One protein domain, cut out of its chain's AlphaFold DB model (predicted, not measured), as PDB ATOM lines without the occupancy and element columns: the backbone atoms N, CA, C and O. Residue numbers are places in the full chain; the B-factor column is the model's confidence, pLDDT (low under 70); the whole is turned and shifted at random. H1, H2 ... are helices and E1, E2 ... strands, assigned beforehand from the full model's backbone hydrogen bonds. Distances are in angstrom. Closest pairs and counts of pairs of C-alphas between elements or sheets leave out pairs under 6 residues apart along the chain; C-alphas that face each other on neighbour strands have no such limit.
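This is residues 4 to 121 of the 121 residues of an uncharacterized protein of Kribbella sp. VKM Ac-2568 (UniProt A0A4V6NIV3). The domain has little regular structure: a twisted antiparallel sheet, E3 E2 E1 E4, with short helices H1 and H2 packed on it, and a small antiparallel sheet, E5 E6 E7, at one end. Of 118 printed residues, 47 are in named elements, a mixed class. The whole is compact, radius of gyration of the C-alphas 15.1 A, spanning 43 by 28 by 26 A.

E1, E2 and E3, residues 4 to 9, 20 to 24 and 47 to 49, form a meander, each the antiparallel neighbour of the one before; N 6 and O 22 are 2.8 A apart. E4, residues 83 to 90, neighbours E1, with N 5 and O 88 2.8 A apart. H2, residues 68 to 75, and H1, residues 51 to 54, are on this sheet. E5, E6 and E7, residues 104 to 106, 109 to 114 and 117 to 120, form another meander.

E1 begins at C-alpha 4, (25.319, -13.666, -1.907); E7 ends at C-alpha 120, (14.227, -17.904, 9.415). E4 is 19.9 A long.

The printed part has no cut. Residue 56 and residues 93 to 95 have pLDDT under 70.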
ATOM      1  N   ILE A   4      26.162 -12.493  -2.132       92.38
ATOM      2  CA  ILE A   4      25.319 -13.666  -1.907       92.38
ATOM      3  C   ILE A   4      25.774 -14.726  -2.906       92.38
ATOM      4  O   ILE A   4      25.930 -14.441  -4.093       92.38
ATOM      5  N   ILE A   5      26.036 -15.931  -2.415       94.25
ATOM      6  CA  ILE A   5      26.473 -17.074  -3.207       94.25
ATOM      7  C   ILE A   5      25.453 -18.186  -3.027       94.25
ATOM      8  O   ILE A   5      25.191 -18.610  -1.905       94.25
ATOM      9  N   PHE A   6      24.915 -18.670  -4.134       94.75
ATOM     10  CA  PHE A   6      24.129 -19.889  -4.179       94.75
ATOM     11  C   PHE A   6      24.998 -20.996  -4.749       94.75
ATOM     12  O   PHE A   6      25.563 -20.847  -5.833       94.75
ATOM     13  N   GLU A   7      25.109 -22.104  -4.030       95.44
ATOM     14  CA  GLU A   7      25.569 -23.341  -4.648       95.44
ATOM     15  C   GLU A   7      24.390 -23.907  -5.425       95.44
ATOM     16  O   GLU A   7      23.291 -24.044  -4.881       95.44
ATOM     17  N   ILE A   8      24.605 -24.188  -6.703       95.94
ATOM     18  CA  ILE A   8      23.574 -24.706  -7.591       95.94
ATOM     19  C   ILE A   8      24.076 -25.944  -8.318       95.94
ATOM     20  O   ILE A   8      25.263 -26.063  -8.610       95.94
ATOM     21  N   ASP A   9      23.151 -26.823  -8.666       95.31
ATOM     22  CA  ASP A   9      23.308 -27.725  -9.794       95.31
ATOM     23  C   ASP A   9      22.794 -26.980 -11.038       95.31
ATOM     24  O   ASP A   9      21.594 -26.692 -11.107       95.31
ATOM     25  N   PRO A  10      23.671 -26.577 -11.976       93.50
ATOM     26  CA  PRO A  10      23.259 -25.771 -13.115       93.50
ATOM     27  C   PRO A  10      22.462 -26.569 -14.158       93.50
ATOM     28  O   PRO A  10      21.809 -25.928 -14.970       93.50
ATOM     29  N   ASN A  11      22.523 -27.911 -14.156       92.88
ATOM     30  CA  ASN A  11      21.836 -28.803 -15.107       92.88
ATOM     31  C   ASN A  11      21.959 -28.426 -16.601       92.88
ATOM     32  O   ASN A  11      21.097 -28.763 -17.407       92.88
ATOM     33  N   LEU A  12      23.054 -27.773 -17.002       91.44
ATOM     34  CA  LEU A  12      23.261 -27.375 -18.396       91.44
ATOM     35  C   LEU A  12      23.518 -28.595 -19.287       91.44
ATOM     36  O   LEU A  12      24.475 -29.344 -19.089       91.44
ATOM     37  N   THR A  13      22.738 -28.731 -20.350       89.94
ATOM     38  CA  THR A  13      22.865 -29.789 -21.359       89.94
ATOM     39  C   THR A  13      24.243 -29.771 -22.022       89.94
ATOM     40  O   THR A  13      24.852 -30.813 -22.267       89.94
ATOM     41  N   ALA A  14      24.764 -28.572 -22.307       85.12
ATOM     42  CA  ALA A  14      26.047 -28.394 -22.986       85.12
ATOM     43  C   ALA A  14      27.273 -28.566 -22.068       85.12
ATOM     44  O   ALA A  14      28.397 -28.660 -22.564       85.12
ATOM     45  N   VAL A  15      27.086 -28.577 -20.743       84.88
ATOM     46  CA  VAL A  15      28.177 -28.620 -19.764       84.88
ATOM     47  C   VAL A  15      27.838 -29.619 -18.668       84.88
ATOM     48  O   VAL A  15      27.048 -29.327 -17.778       84.88
ATOM     49  N   ALA A  16      28.512 -30.768 -18.672       84.88
ATOM     50  CA  ALA A  16      28.392 -31.743 -17.594       84.88
ATOM     51  C   ALA A  16      28.948 -31.166 -16.280       84.88
ATOM     52  O   ALA A  16      30.150 -31.225 -16.011       84.88
ATOM     53  N   SER A  17      28.067 -30.588 -15.467       87.38
ATOM     54  CA  SER A  17      28.362 -30.119 -14.120       87.38
ATOM     55  C   SER A  17      27.133 -30.273 -13.239       87.38
ATOM     56  O   SER A  17      26.050 -29.860 -13.629       87.38
ATOM     57  N   ASN A  18      27.330 -30.808 -12.038       92.19
ATOM     58  CA  ASN A  18      26.316 -30.880 -10.985       92.19
ATOM     59  C   ASN A  18      26.552 -29.841  -9.875       92.19
ATOM     60  O   ASN A  18      25.923 -29.891  -8.819       92.19
ATOM     61  N   TYR A  19      27.516 -28.940 -10.084       93.50
ATOM     62  CA  TYR A  19      27.901 -27.932  -9.110       93.50
ATOM     63  C   TYR A  19      28.421 -26.663  -9.789       93.50
ATOM     64  O   TYR A  19      29.301 -26.691 -10.652       93.50
ATOM     65  N   ALA A  20      27.914 -25.520  -9.350       94.44
ATOM     66  CA  ALA A  20      28.436 -24.202  -9.661       94.44
ATOM     67  C   ALA A  20      28.120 -23.240  -8.516       94.44
ATOM     68  O   ALA A  20      27.172 -23.444  -7.760       94.44
ATOM     69  N   SER A  21      28.879 -22.151  -8.416       94.94
ATOM     70  CA  SER A  21      28.478 -21.025  -7.575       94.94
ATOM     71  C   SER A  21      27.814 -19.965  -8.442       94.94
ATOM     72  O   SER A  21      28.464 -19.391  -9.314       94.94
ATOM     73  N   LEU A  22      26.544 -19.680  -8.178       95.44
ATOM     74  CA  LEU A  22      25.842 -18.512  -8.688       95.44
ATOM     75  C   LEU A  22      26.019 -17.361  -7.700       95.44
ATOM     76  O   LEU A  22      25.589 -17.426  -6.552       95.44
ATOM     77  N   VAL A  23      26.680 -16.303  -8.144       95.06
ATOM     78  CA  VAL A  23      27.164 -15.225  -7.290       95.06
ATOM     79  C   VAL A  23      26.484 -13.919  -7.673       95.06
ATOM     80  O   VAL A  23      26.532 -13.514  -8.832       95.06
ATOM     81  N   TYR A  24      25.917 -13.233  -6.684       95.31
ATOM     82  CA  TYR A  24      25.495 -11.839  -6.776       95.31
ATOM     83  C   TYR A  24      26.485 -10.952  -6.019       95.31
ATOM     84  O   TYR A  24      26.643 -11.087  -4.801       95.31
ATOM     85  N   VAL A  25      27.153 -10.045  -6.733       92.69
ATOM     86  CA  VAL A  25      28.071  -9.055  -6.149       92.69
ATOM     87  C   VAL A  25      27.490  -7.657  -6.356       92.69
ATOM     88  O   VAL A  25      27.737  -7.068  -7.409       92.69
ATOM     89  N   PRO A  26      26.726  -7.114  -5.392       91.00
ATOM     90  CA  PRO A  26      26.135  -5.789  -5.537       91.00
ATOM     91  C   PRO A  26      27.204  -4.696  -5.643       91.00
ATOM     92  O   PRO A  26      28.341  -4.852  -5.179       91.00
ATOM     93  N   ALA A  27      26.804  -3.545  -6.184       89.19
ATOM     94  CA  ALA A  27      27.577  -2.316  -6.070       89.19
ATOM     95  C   ALA A  27      27.780  -1.919  -4.596       89.19
ATOM     96  O   ALA A  27      27.075  -2.374  -3.692       89.19
ATOM     97  N   ASN A  28      28.747  -1.036  -4.348       87.38
ATOM     98  CA  ASN A  28      28.937  -0.483  -3.012       87.38
ATOM     99  C   ASN A  28      27.713   0.340  -2.597       87.38
ATOM    100  O   ASN A  28      27.265   1.207  -3.344       87.38
ATOM    101  N   GLY A  29      27.200   0.064  -1.397       87.44
ATOM    102  CA  GLY A  29      26.167   0.885  -0.774       87.44
ATOM    103  C   GLY A  29      26.713   2.220  -0.275       87.44
ATOM    104  O   GLY A  29      27.916   2.490  -0.329       87.44
ATOM    105  N   GLU A  30      25.817   3.051   0.248       89.44
ATOM    106  CA  GLU A  30      26.211   4.314   0.864       89.44
ATOM    107  C   GLU A  30      26.997   4.066   2.158       89.44
ATOM    108  O   GLU A  30      26.638   3.225   2.986       89.44
ATOM    109  N   ALA A  31      28.082   4.818   2.354       88.50
ATOM    110  CA  ALA A  31      28.900   4.696   3.553       88.50
ATOM    111  C   ALA A  31      28.085   5.021   4.817       88.50
ATOM    112  O   ALA A  31      27.374   6.026   4.870       88.50
ATOM    113  N   ASN A  32      28.239   4.189   5.853       87.75
ATOM    114  CA  ASN A  32      27.597   4.340   7.166       87.75
ATOM    115  C   ASN A  32      26.058   4.376   7.130       87.75
ATOM    116  O   ASN A  32      25.430   4.978   8.002       87.75
ATOM    117  N   LYS A  33      25.441   3.737   6.130       91.06
ATOM    118  CA  LYS A  33      23.987   3.636   5.996       91.06
ATOM    119  C   LYS A  33      23.567   2.225   5.620       91.06
ATOM    120  O   LYS A  33      24.228   1.548   4.832       91.06
ATOM    121  N   TRP A  34      22.415   1.808   6.134       90.44
ATOM    122  CA  TRP A  34      21.747   0.611   5.641       90.44
ATOM    123  C   TRP A  34      21.343   0.818   4.186       90.44
ATOM    124  O   TRP A  34      20.636   1.768   3.860       90.44
ATOM    125  N   THR A  35      21.807  -0.076   3.316       91.38
ATOM    126  CA  THR A  35      21.469  -0.066   1.893       91.38
ATOM    127  C   THR A  35      20.755  -1.367   1.556       91.38
ATOM    128  O   THR A  35      21.294  -2.448   1.788       91.38
ATOM    129  N   ALA A  36      19.542  -1.261   1.018       92.75
ATOM    130  CA  ALA A  36      18.788  -2.408   0.536       92.75
ATOM    131  C   ALA A  36      19.136  -2.687  -0.930       92.75
ATOM    132  O   ALA A  36      19.126  -1.778  -1.759       92.75
ATOM    133  N   PHE A  37      19.394  -3.953  -1.252       92.50
ATOM    134  CA  PHE A  37      19.643  -4.407  -2.617       92.50
ATOM    135  C   PHE A  37      18.562  -5.399  -3.024       92.50
ATOM    136  O   PHE A  37      18.295  -6.363  -2.308       92.50
ATOM    137  N   ASN A  38      17.956  -5.173  -4.187       94.44
ATOM    138  CA  ASN A  38      17.063  -6.140  -4.804       94.44
ATOM    139  C   ASN A  38      17.763  -6.776  -6.007       94.44
ATOM    140  O   ASN A  38      17.810  -6.201  -7.094       94.44
ATOM    141  N   ALA A  39      18.300  -7.975  -5.791       93.94
ATOM    142  CA  ALA A  39      19.107  -8.675  -6.778       93.94
ATOM    143  C   ALA A  39      18.313  -9.098  -8.029       93.94
ATOM    144  O   ALA A  39      18.907  -9.250  -9.096       93.94
ATOM    145  N   THR A  40      16.984  -9.262  -7.937       93.44
ATOM    146  CA  THR A  40      16.151  -9.683  -9.079       93.44
ATOM    147  C   THR A  40      15.800  -8.532 -10.016       93.44
ATOM    148  O   THR A  40      15.459  -8.770 -11.170       93.44
ATOM    149  N   THR A  41      15.863  -7.288  -9.533       95.19
ATOM    150  CA  THR A  41      15.602  -6.075 -10.329       95.19
ATOM    151  C   THR A  41      16.883  -5.323 -10.692       95.19
ATOM    152  O   THR A  41      16.816  -4.230 -11.247       95.19
ATOM    153  N   ASP A  42      18.051  -5.870 -10.352       94.44
ATOM    154  CA  ASP A  42      19.346  -5.257 -10.625       94.44
ATOM    155  C   ASP A  42      19.716  -5.380 -12.112       94.44
ATOM    156  O   ASP A  42      19.887  -6.478 -12.653       94.44
ATOM    157  N   THR A  43      19.860  -4.232 -12.773       95.31
ATOM    158  CA  THR A  43      20.204  -4.122 -14.197       95.31
ATOM    159  C   THR A  43      21.692  -3.861 -14.447       95.31
ATOM    160  O   THR A  43      22.127  -3.901 -15.597       95.31
ATOM    161  N   ALA A  44      22.502  -3.650 -13.405       95.00
ATOM    162  CA  ALA A  44      23.916  -3.274 -13.505       95.00
ATOM    163  C   ALA A  44      24.872  -4.472 -13.693       95.00
ATOM    164  O   ALA A  44      26.084  -4.334 -13.549       95.00
ATOM    165  N   LYS A  45      24.333  -5.643 -14.061       95.38
ATOM    166  CA  LYS A  45      25.081  -6.874 -14.368       95.38
ATOM    167  C   LYS A  45      25.992  -7.338 -13.226       95.38
ATOM    168  O   LYS A  45      27.208  -7.452 -13.361       95.38
ATOM    169  N   HIS A  46      25.384  -7.627 -12.082       95.75
ATOM    170  CA  HIS A  46      26.080  -8.067 -10.868       95.75
ATOM    171  C   HIS A  46      26.039  -9.577 -10.615       95.75
ATOM    172  O   HIS A  46      26.607 -10.043  -9.624       95.75
ATOM    173  N   TRP A  47      25.398 -10.346 -11.494       96.38
ATOM    174  CA  TRP A  47      25.338 -11.796 -11.390       96.38
ATOM    175  C   TRP A  47      26.427 -12.480 -12.211       96.38
ATOM    176  O   TRP A  47      26.818 -12.009 -13.281       96.38
ATOM    177  N   GLY A  48      26.884 -13.634 -11.741       95.44
ATOM    178  CA  GLY A  48      27.718 -14.518 -12.537       95.44
ATOM    179  C   GLY A  48      27.913 -15.890 -11.911       95.44
ATOM    180  O   GLY A  48      27.696 -16.088 -10.720       95.44
ATOM    181  N   LEU A  49      28.338 -16.831 -12.737       94.81
ATOM    182  CA  LEU A  49      28.659 -18.203 -12.398       94.81
ATOM    183  C   LEU A  49      30.175 -18.371 -12.246       94.81
ATOM    184  O   LEU A  49      30.976 -17.640 -12.844       94.81
ATOM    185  N   THR A  50      30.568 -19.357 -11.449       91.75
ATOM    186  CA  THR A  50      31.947 -19.844 -11.323       91.75
ATOM    187  C   THR A  50      32.114 -21.208 -11.999       91.75
ATOM    188  O   THR A  50      31.145 -21.855 -12.398       91.75
ATOM    189  N   GLY A  51      33.363 -21.672 -12.107       86.44
ATOM    190  CA  GLY A  51      33.671 -23.022 -12.585       86.44
ATOM    191  C   GLY A  51      33.363 -23.229 -14.070       86.44
ATOM    192  O   GLY A  51      33.392 -22.293 -14.856       86.44
ATOM    193  N   ALA A  52      33.085 -24.467 -14.475       86.06
ATOM    194  CA  ALA A  52      32.808 -24.783 -15.879       86.06
ATOM    195  C   ALA A  52      31.422 -24.304 -16.348       86.06
ATOM    196  O   ALA A  52      31.180 -24.207 -17.549       86.06
ATOM    197  N   ALA A  53      30.526 -23.969 -15.414       84.44
ATOM    198  CA  ALA A  53      29.120 -23.704 -15.696       84.44
ATOM    199  C   ALA A  53      28.861 -22.463 -16.552       84.44
ATOM    200  O   ALA A  53      27.783 -22.367 -17.098       84.44
ATOM    201  N   PHE A  54      29.811 -21.534 -16.706       81.00
ATOM    202  CA  PHE A  54      29.669 -20.388 -17.620       81.00
ATOM    203  C   PHE A  54      30.134 -20.686 -19.064       81.00
ATOM    204  O   PHE A  54      30.248 -19.774 -19.893       81.00
ATOM    205  N   ASN A  55      30.470 -21.954 -19.360       77.50
ATOM    206  CA  ASN A  55      30.986 -22.445 -20.646       77.50
ATOM    207  C   ASN A  55      32.058 -21.517 -21.263       77.50
ATOM    208  O   ASN A  55      32.021 -21.150 -22.439       77.50
ATOM    209  N   GLY A  56      32.964 -21.018 -20.417       69.44
ATOM    210  CA  GLY A  56      34.066 -20.137 -20.812       69.44
ATOM    211  C   GLY A  56      33.696 -18.701 -21.214       69.44
ATOM    212  O   GLY A  56      34.594 -17.865 -21.272       69.44
ATOM    213  N   THR A  57      32.418 -18.379 -21.463       70.31
ATOM    214  CA  THR A  57      32.068 -17.191 -22.266       70.31
ATOM    215  C   THR A  57      30.954 -16.319 -21.684       70.31
ATOM    216  O   THR A  57      31.097 -15.095 -21.692       70.31
ATOM    217  N   ALA A  58      29.859 -16.886 -21.172       85.06
ATOM    218  CA  ALA A  58      28.657 -16.119 -20.818       85.06
ATOM    219  C   ALA A  58      28.371 -16.161 -19.317       85.06
ATOM    220  O   ALA A  58      28.450 -17.214 -18.701       85.06
ATOM    221  N   CYS A  59      28.014 -15.021 -18.725       93.25
ATOM    222  CA  CYS A  59      27.682 -14.914 -17.303       93.25
ATOM    223  C   CYS A  59      28.808 -15.363 -16.355       93.25
ATOM    224  O   CYS A  59      28.534 -15.855 -15.271       93.25
ATOM    225  N   SER A  60      30.080 -15.171 -16.719       93.69
ATOM    226  CA  SER A  60      31.210 -15.389 -15.803       93.69
ATOM    227  C   SER A  60      31.273 -14.287 -14.748       93.69
ATOM    228  O   SER A  60      31.259 -13.101 -15.085       93.69
ATOM    229  N   ILE A  61      31.442 -14.652 -13.472       92.38
ATOM    230  CA  ILE A  61      31.561 -13.657 -12.393       92.38
ATOM    231  C   ILE A  61      32.813 -12.765 -12.508       92.38
ATOM    232  O   ILE A  61      32.833 -11.649 -11.979       92.38
ATOM    233  N   ASN A  62      33.845 -13.225 -13.225       88.88
ATOM    234  CA  ASN A  62      35.135 -12.535 -13.338       88.88
ATOM    235  C   ASN A  62      35.313 -11.740 -14.636       88.88
ATOM    236  O   ASN A  62      36.247 -10.947 -14.721       88.88
ATOM    237  N   THR A  63      34.462 -11.944 -15.644       88.38
ATOM    238  CA  THR A  63      34.590 -11.267 -16.945       88.38
ATOM    239  C   THR A  63      33.242 -10.731 -17.417       88.38
ATOM    240  O   THR A  63      32.936  -9.559 -17.220       88.38
ATOM    241  N   ASN A  64      32.412 -11.597 -17.992       91.38
ATOM    242  CA  ASN A  64      31.157 -11.229 -18.635       91.38
ATOM    243  C   ASN A  64      29.985 -11.450 -17.685       91.38
ATOM    244  O   ASN A  64      29.256 -12.429 -17.830       91.38
ATOM    245  N   ARG A  65      29.819 -10.560 -16.703       94.81
ATOM    246  CA  ARG A  65      28.691 -10.629 -15.765       94.81
ATOM    247  C   ARG A  65      27.355 -10.369 -16.459       94.81
ATOM    248  O   ARG A  65      27.284  -9.727 -17.507       94.81
ATOM    249  N   CYS A  66      26.295 -10.837 -15.820       96.56
ATOM    250  CA  CYS A  66      24.933 -10.819 -16.325       96.56
ATOM    251  C   CYS A  66      23.980 -10.130 -15.340       96.56
ATOM    252  O   CYS A  66      24.244 -10.013 -14.141       96.56
ATOM    253  N   THR A  67      22.861  -9.645 -15.858       96.88
ATOM    254  CA  THR A  67      21.660  -9.333 -15.075       96.88
ATOM    255  C   THR A  67      21.000 -10.622 -14.583       96.88
ATOM    256  O   THR A  67      21.332 -11.719 -15.039       96.88
ATOM    257  N   TRP A  68      20.028 -10.494 -13.678       96.00
ATOM    258  CA  TRP A  68      19.233 -11.636 -13.224       96.00
ATOM    259  C   TRP A  68      18.533 -12.354 -14.388       96.00
ATOM    260  O   TRP A  68      18.637 -13.570 -14.523       96.00
ATOM    261  N   THR A  69      17.892 -11.593 -15.281       96.50
ATOM    262  CA  THR A  69      17.197 -12.136 -16.458       96.50
ATOM    263  C   THR A  69      18.148 -12.851 -17.417       96.50
ATOM    264  O   THR A  69      17.811 -13.919 -17.915       96.50
ATOM    265  N   GLU A  70      19.341 -12.297 -17.661       95.88
ATOM    266  CA  GLU A  70      20.343 -12.928 -18.532       95.88
ATOM    267  C   GLU A  70      20.864 -14.248 -17.934       95.88
ATOM    268  O   GLU A  70      21.000 -15.223 -18.667       95.88
ATOM    269  N   VAL A  71      21.097 -14.317 -16.615       95.31
ATOM    270  CA  VAL A  71      21.474 -15.577 -15.945       95.31
ATOM    271  C   VAL A  71      20.363 -16.615 -16.032       95.31
ATOM    272  O   VAL A  71      20.648 -17.772 -16.326       95.31
ATOM    273  N   LEU A  72      19.109 -16.230 -15.785       94.44
ATOM    274  CA  LEU A  72      17.990 -17.169 -15.869       94.44
ATOM    275  C   LEU A  72      17.807 -17.709 -17.287       94.44
ATOM    276  O   LEU A  72      17.598 -18.904 -17.458       94.44
ATOM    277  N   ALA A  73      17.923 -16.848 -18.298       94.38
ATOM    278  CA  ALA A  73      17.876 -17.275 -19.692       94.38
ATOM    279  C   ALA A  73      19.037 -18.219 -20.038       94.38
ATOM    280  O   ALA A  73      18.846 -19.161 -20.795       94.38
ATOM    281  N   TYR A  74      20.223 -17.985 -19.473       93.25
ATOM    282  CA  TYR A  74      21.382 -18.849 -19.674       93.25
ATOM    283  C   TYR A  74      21.227 -20.228 -19.016       93.25
ATOM    284  O   TYR A  74      21.572 -21.231 -19.629       93.25
ATOM    285  N   LEU A  75      20.709 -20.276 -17.784       93.12
ATOM    286  CA  LEU A  75      20.451 -21.528 -17.063       93.12
ATOM    287  C   LEU A  75      19.278 -22.320 -17.654       93.12
ATOM    288  O   LEU A  75      19.194 -23.522 -17.442       93.12
ATOM    289  N   ASN A  76      18.388 -21.664 -18.397       93.50
ATOM    290  CA  ASN A  76      17.299 -22.306 -19.122       93.50
ATOM    291  C   ASN A  76      17.725 -22.639 -20.563       93.50
ATOM    292  O   ASN A  76      17.278 -22.005 -21.521       93.50
ATOM    293  N   ASP A  77      18.607 -23.628 -20.717       89.75
ATOM    294  CA  ASP A  77      19.142 -24.041 -22.023       89.75
ATOM    295  C   ASP A  77      18.239 -25.023 -22.799       89.75
ATOM    296  O   ASP A  77      18.623 -25.527 -23.857       89.75
ATOM    297  N   GLY A  78      17.021 -25.256 -22.299       89.62
ATOM    298  CA  GLY A  78      16.046 -26.202 -22.846       89.62
ATOM    299  C   GLY A  78      16.106 -27.607 -22.234       89.62
ATOM    300  O   GLY A  78      15.306 -28.453 -22.637       89.62
ATOM    301  N   GLY A  79      17.028 -27.855 -21.296       89.56
ATOM    302  CA  GLY A  79      17.106 -29.073 -20.487       89.56
ATOM    303  C   GLY A  79      16.308 -29.014 -19.177       89.56
ATOM    304  O   GLY A  79      15.291 -28.326 -19.076       89.56
ATOM    305  N   ASP A  80      16.775 -29.768 -18.179       93.56
ATOM    306  CA  ASP A  80      16.213 -29.767 -16.824       93.56
ATOM    307  C   ASP A  80      16.524 -28.454 -16.089       93.56
ATOM    308  O   ASP A  80      17.593 -27.866 -16.250       93.56
ATOM    309  N   ASP A  81      15.619 -28.029 -15.203       93.50
ATOM    310  CA  ASP A  81      15.812 -26.810 -14.415       93.50
ATOM    311  C   ASP A  81      17.046 -26.887 -13.493       93.50
ATOM    312  O   ASP A  81      17.310 -27.891 -12.811       93.50
ATOM    313  N   ALA A  82      17.759 -25.763 -13.382       94.25
ATOM    314  CA  ALA A  82      18.800 -25.579 -12.378       94.25
ATOM    315  C   ALA A  82      18.226 -25.678 -10.951       94.25
ATOM    316  O   ALA A  82      17.128 -25.197 -10.656       94.25
ATOM    317  N   LYS A  83      18.991 -26.266 -10.025       95.06
ATOM    318  CA  LYS A  83      18.558 -26.511  -8.639       95.06
ATOM    319  C   LYS A  83      19.443 -25.767  -7.659       95.06
ATOM    320  O   LYS A  83      20.662 -25.818  -7.761       95.06
ATOM    321  N   VAL A  84      18.840 -25.121  -6.664       94.81
ATOM    322  CA  VAL A  84      19.588 -24.518  -5.552       94.81
ATOM    323  C   VAL A  84      19.899 -25.587  -4.511       94.81
ATOM    324  O   VAL A  84      19.002 -26.292  -4.056       94.81
ATOM    325  N   LEU A  85      21.168 -25.678  -4.123       93.44
ATOM    326  CA  LEU A  85      21.670 -26.595  -3.106       93.44
ATOM    327  C   LEU A  85      21.789 -25.878  -1.758       93.44
ATOM    328  O   LEU A  85      21.207 -26.310  -0.766       93.44
ATOM    329  N   THR A  86      22.501 -24.749  -1.729       91.62
ATOM    330  CA  THR A  86      22.703 -23.939  -0.518       91.62
ATOM    331  C   THR A  86      22.745 -22.447  -0.847       91.62
ATOM    332  O   THR A  86      22.913 -22.046  -2.000       91.62
ATOM    333  N   ALA A  87      22.590 -21.610   0.181       91.06
ATOM    334  CA  ALA A  87      22.758 -20.166   0.095       91.06
ATOM    335  C   ALA A  87      23.727 -19.699   1.183       91.06
ATOM    336  O   ALA A  87      23.608 -20.089   2.343       91.06
ATOM    337  N   THR A  88      24.673 -18.847   0.805       90.31
ATOM    338  CA  THR A  88      25.748 -18.358   1.666       90.31
ATOM    339  C   THR A  88      25.938 -16.863   1.464       90.31
ATOM    340  O   THR A  88      25.880 -16.355   0.346       90.31
ATOM    341  N   VAL A  89      26.233 -16.148   2.547       89.50
ATOM    342  CA  VAL A  89      26.755 -14.783   2.475       89.50
ATOM    343  C   VAL A  89      28.271 -14.842   2.612       89.50
ATOM    344  O   VAL A  89      28.792 -15.442   3.547       89.50
ATOM    345  N   SER A  90      28.992 -14.237   1.673       86.62
ATOM    346  CA  SER A  90      30.455 -14.267   1.635       86.62
ATOM    347  C   SER A  90      31.017 -12.872   1.407       86.62
ATOM    348  O   SER A  90      30.333 -11.979   0.934       86.62
ATOM    349  N   LYS A  91      32.287 -12.660   1.737       79.44
ATOM    350  CA  LYS A  91      33.004 -11.398   1.482       79.44
ATOM    351  C   LYS A  91      34.024 -11.508   0.340       79.44
ATOM    352  O   LYS A  91      34.842 -10.610   0.156       79.44
ATOM    353  N   GLY A  92      34.015 -12.624  -0.394       70.94
ATOM    354  CA  GLY A  92      35.063 -12.949  -1.360       70.94
ATOM    355  C   GLY A  92      36.446 -13.119  -0.712       70.94
ATOM    356  O   GLY A  92      36.585 -13.214   0.513       70.94
ATOM    357  N   ARG A  93      37.487 -13.175  -1.553       69.31
ATOM    358  CA  ARG A  93      38.863 -13.464  -1.121       69.31
ATOM    359  C   ARG A  93      39.555 -12.260  -0.471       69.31
ATOM    360  O   ARG A  93      40.137 -12.409   0.598       69.31
ATOM    361  N   ASP A  94      39.465 -11.080  -1.086       64.12
ATOM    362  CA  ASP A  94      40.572 -10.114  -0.989       64.12
ATOM    363  C   ASP A  94      40.444  -8.993   0.053       64.12
ATOM    364  O   ASP A  94      41.440  -8.337   0.324       64.12
ATOM    365  N   TYR A  95      39.312  -8.811   0.740       69.25
ATOM    366  CA  TYR A  95      39.223  -7.835   1.842       69.25
ATOM    367  C   TYR A  95      38.301  -8.316   2.965       69.25
ATOM    368  O   TYR A  95      37.455  -9.195   2.771       69.25
ATOM    369  N   ALA A  96      38.492  -7.788   4.176       74.38
ATOM    370  CA  ALA A  96      37.531  -7.961   5.262       74.38
ATOM    371  C   ALA A  96      36.246  -7.180   4.941       74.38
ATOM    372  O   ALA A  96      36.300  -6.127   4.308       74.38
ATOM    373  N   PHE A  97      35.097  -7.684   5.387       78.19
ATOM    374  CA  PHE A  97      33.843  -6.935   5.371       78.19
ATOM    375  C   PHE A  97      33.547  -6.456   6.800       78.19
ATOM    376  O   PHE A  97      33.083  -7.257   7.609       78.19
ATOM    377  N   PRO A  98      33.850  -5.189   7.142       79.31
ATOM    378  CA  PRO A  98      33.522  -4.616   8.442       79.31
ATOM    379  C   PRO A  98      32.095  -4.050   8.418       79.31
ATOM    380  O   PRO A  98      31.897  -2.838   8.355       79.31
ATOM    381  N   GLY A  99      31.090  -4.924   8.409       80.75
ATOM    382  CA  GLY A  99      29.690  -4.511   8.402       80.75
ATOM    383  C   GLY A  99      28.737  -5.618   8.836       80.75
ATOM    384  O   GLY A  99      29.160  -6.700   9.238       80.75
ATOM    385  N   SER A 100      27.445  -5.327   8.748       85.25
ATOM    386  CA  SER A 100      26.348  -6.219   9.122       85.25
ATOM    387  C   SER A 100      25.473  -6.551   7.917       85.25
ATOM    388  O   SER A 100      25.355  -5.768   6.973       85.25
ATOM    389  N   VAL A 101      24.862  -7.728   7.960       87.88
ATOM    390  CA  VAL A 101      23.855  -8.189   7.002       87.88
ATOM    391  C   VAL A 101      22.582  -8.392   7.797       87.88
ATOM    392  O   VAL A 101      22.644  -8.948   8.886       87.88
ATOM    393  N   ASP A 102      21.459  -7.921   7.274       88.81
ATOM    394  CA  ASP A 102      20.151  -8.060   7.905       88.81
ATOM    395  C   ASP A 102      19.091  -8.329   6.827       88.81
ATOM    396  O   ASP A 102      19.277  -7.969   5.660       88.81
ATOM    397  N   ALA A 103      18.001  -8.982   7.224       89.56
ATOM    398  CA  ALA A 103      16.815  -9.255   6.425       89.56
ATOM    399  C   ALA A 103      17.114  -9.848   5.032       89.56
ATOM    400  O   ALA A 103      16.552  -9.403   4.025       89.56
ATOM    401  N   LEU A 104      17.975 -10.873   4.955       91.38
ATOM    402  CA  LEU A 104      18.227 -11.591   3.700       91.38
ATOM    403  C   LEU A 104      16.950 -12.315   3.266       91.38
ATOM    404  O   LEU A 104      16.426 -13.142   4.005       91.38
ATOM    405  N   LYS A 105      16.458 -12.046   2.055       92.75
ATOM    406  CA  LYS A 105      15.223 -12.652   1.536       92.75
ATOM    407  C   LYS A 105      15.518 -13.606   0.392       92.75
ATOM    408  O   LYS A 105      16.054 -13.198  -0.633       92.75
ATOM    409  N   PHE A 106      15.140 -14.869   0.563       89.50
ATOM    410  CA  PHE A 106      15.277 -15.910  -0.455       89.50
ATOM    411  C   PHE A 106      14.282 -17.047  -0.191       89.50
ATOM    412  O   PHE A 106      13.991 -17.370   0.961       89.50
ATOM    413  N   GLY A 107      13.740 -17.650  -1.256       87.50
ATOM    414  CA  GLY A 107      12.812 -18.783  -1.140       87.50
ATOM    415  C   GLY A 107      11.532 -18.466  -0.354       87.50
ATOM    416  O   GLY A 107      11.008 -19.335   0.334       87.50
ATOM    417  N   GLY A 108      11.070 -17.210  -0.393       89.31
ATOM    418  CA  GLY A 108       9.877 -16.753   0.330       89.31
ATOM    419  C   GLY A 108      10.058 -16.547   1.838       89.31
ATOM    420  O   GLY A 108       9.082 -16.232   2.510       89.31
ATOM    421  N   LYS A 109      11.278 -16.693   2.368       92.00
ATOM    422  CA  LYS A 109      11.599 -16.492   3.788       92.00
ATOM    423  C   LYS A 109      12.469 -15.262   3.991       92.00
ATOM    424  O   LYS A 109      13.208 -14.871   3.081       92.00
ATOM    425  N   THR A 110      12.411 -14.691   5.190       93.62
ATOM    426  CA  THR A 110      13.370 -13.670   5.633       93.62
ATOM    427  C   THR A 110      14.312 -14.288   6.658       93.62
ATOM    428  O   THR A 110      13.869 -14.845   7.654       93.62
ATOM    429  N   TYR A 111      15.615 -14.200   6.423       91.56
ATOM    430  CA  TYR A 111      16.645 -14.671   7.338       91.56
ATOM    431  C   TYR A 111      17.196 -13.481   8.122       91.56
ATOM    432  O   TYR A 111      17.783 -12.564   7.537       91.56
ATOM    433  N   ASN A 112      16.976 -13.497   9.435       89.69
ATOM    434  CA  ASN A 112      17.474 -12.498  10.369       89.69
ATOM    435  C   ASN A 112      18.812 -12.961  10.961       89.69
ATOM    436  O   ASN A 112      18.955 -14.128  11.328       89.69
ATOM    437  N   PHE A 113      19.774 -12.047  11.044       88.50
ATOM    438  CA  PHE A 113      21.114 -12.310  11.560       88.50
ATOM    439  C   PHE A 113      21.259 -11.614  12.910       88.50
ATOM    440  O   PHE A 113      21.309 -10.387  12.986       88.50
ATOM    441  N   ASP A 114      21.351 -12.401  13.976       85.81
ATOM    442  CA  ASP A 114      21.536 -11.914  15.336       85.81
ATOM    443  C   ASP A 114      22.774 -12.545  15.997       85.81
ATOM    444  O   ASP A 114      23.483 -13.368  15.413       85.81
ATOM    445  N   ALA A 115      23.078 -12.122  17.226       85.56
ATOM    446  CA  ALA A 115      24.244 -12.614  17.959       85.56
ATOM    447  C   ALA A 115      24.145 -14.104  18.347       85.56
ATOM    448  O   ALA A 115      25.167 -14.716  18.654       85.56
ATOM    449  N   ALA A 116      22.940 -14.681  18.362       88.31
ATOM    450  CA  ALA A 116      22.704 -16.089  18.660       88.31
ATOM    451  C   ALA A 116      22.729 -16.969  17.395       88.31
ATOM    452  O   ALA A 116      22.906 -18.182  17.506       88.31
ATOM    453  N   GLY A 117      22.600 -16.378  16.204       86.12
ATOM    454  CA  GLY A 117      22.768 -17.056  14.927       86.12
ATOM    455  C   GLY A 117      21.887 -16.486  13.819       86.12
ATOM    456  O   GLY A 117      21.523 -15.313  13.809       86.12
ATOM    457  N   VAL A 118      21.562 -17.342  12.847       87.94
ATOM    458  CA  VAL A 118      20.660 -17.006  11.739       87.94
ATOM    459  C   VAL A 118      19.325 -17.706  11.959       87.94
ATOM    460  O   VAL A 118      19.284 -18.932  12.073       87.94
ATOM    461  N   THR A 119      18.235 -16.942  11.989       90.62
ATOM    462  CA  THR A 119      16.873 -17.471  12.141       90.62
ATOM    463  C   THR A 119      16.025 -17.157  10.914       90.62
ATOM    464  O   THR A 119      16.149 -16.090  10.317       90.62
ATOM    465  N   ALA A 120      15.176 -18.103  10.506       88.94
ATOM    466  CA  ALA A 120      14.227 -17.904   9.415       88.94
ATOM    467  C   ALA A 120      12.869 -17.454   9.972       88.94
ATOM    468  O   ALA A 120      12.359 -18.071  10.908       88.94
ATOM    469  N   GLN A 121      12.302 -16.413   9.367       82.88
ATOM    470  CA  GLN A 121      10.972 -15.865   9.625       82.88
ATOM    471  C   GLN A 121      10.055 -16.086   8.423       82.88
ATOM    472  O   GLN A 121      10.538 -15.949   7.266       82.88
TER     473      GLN A 121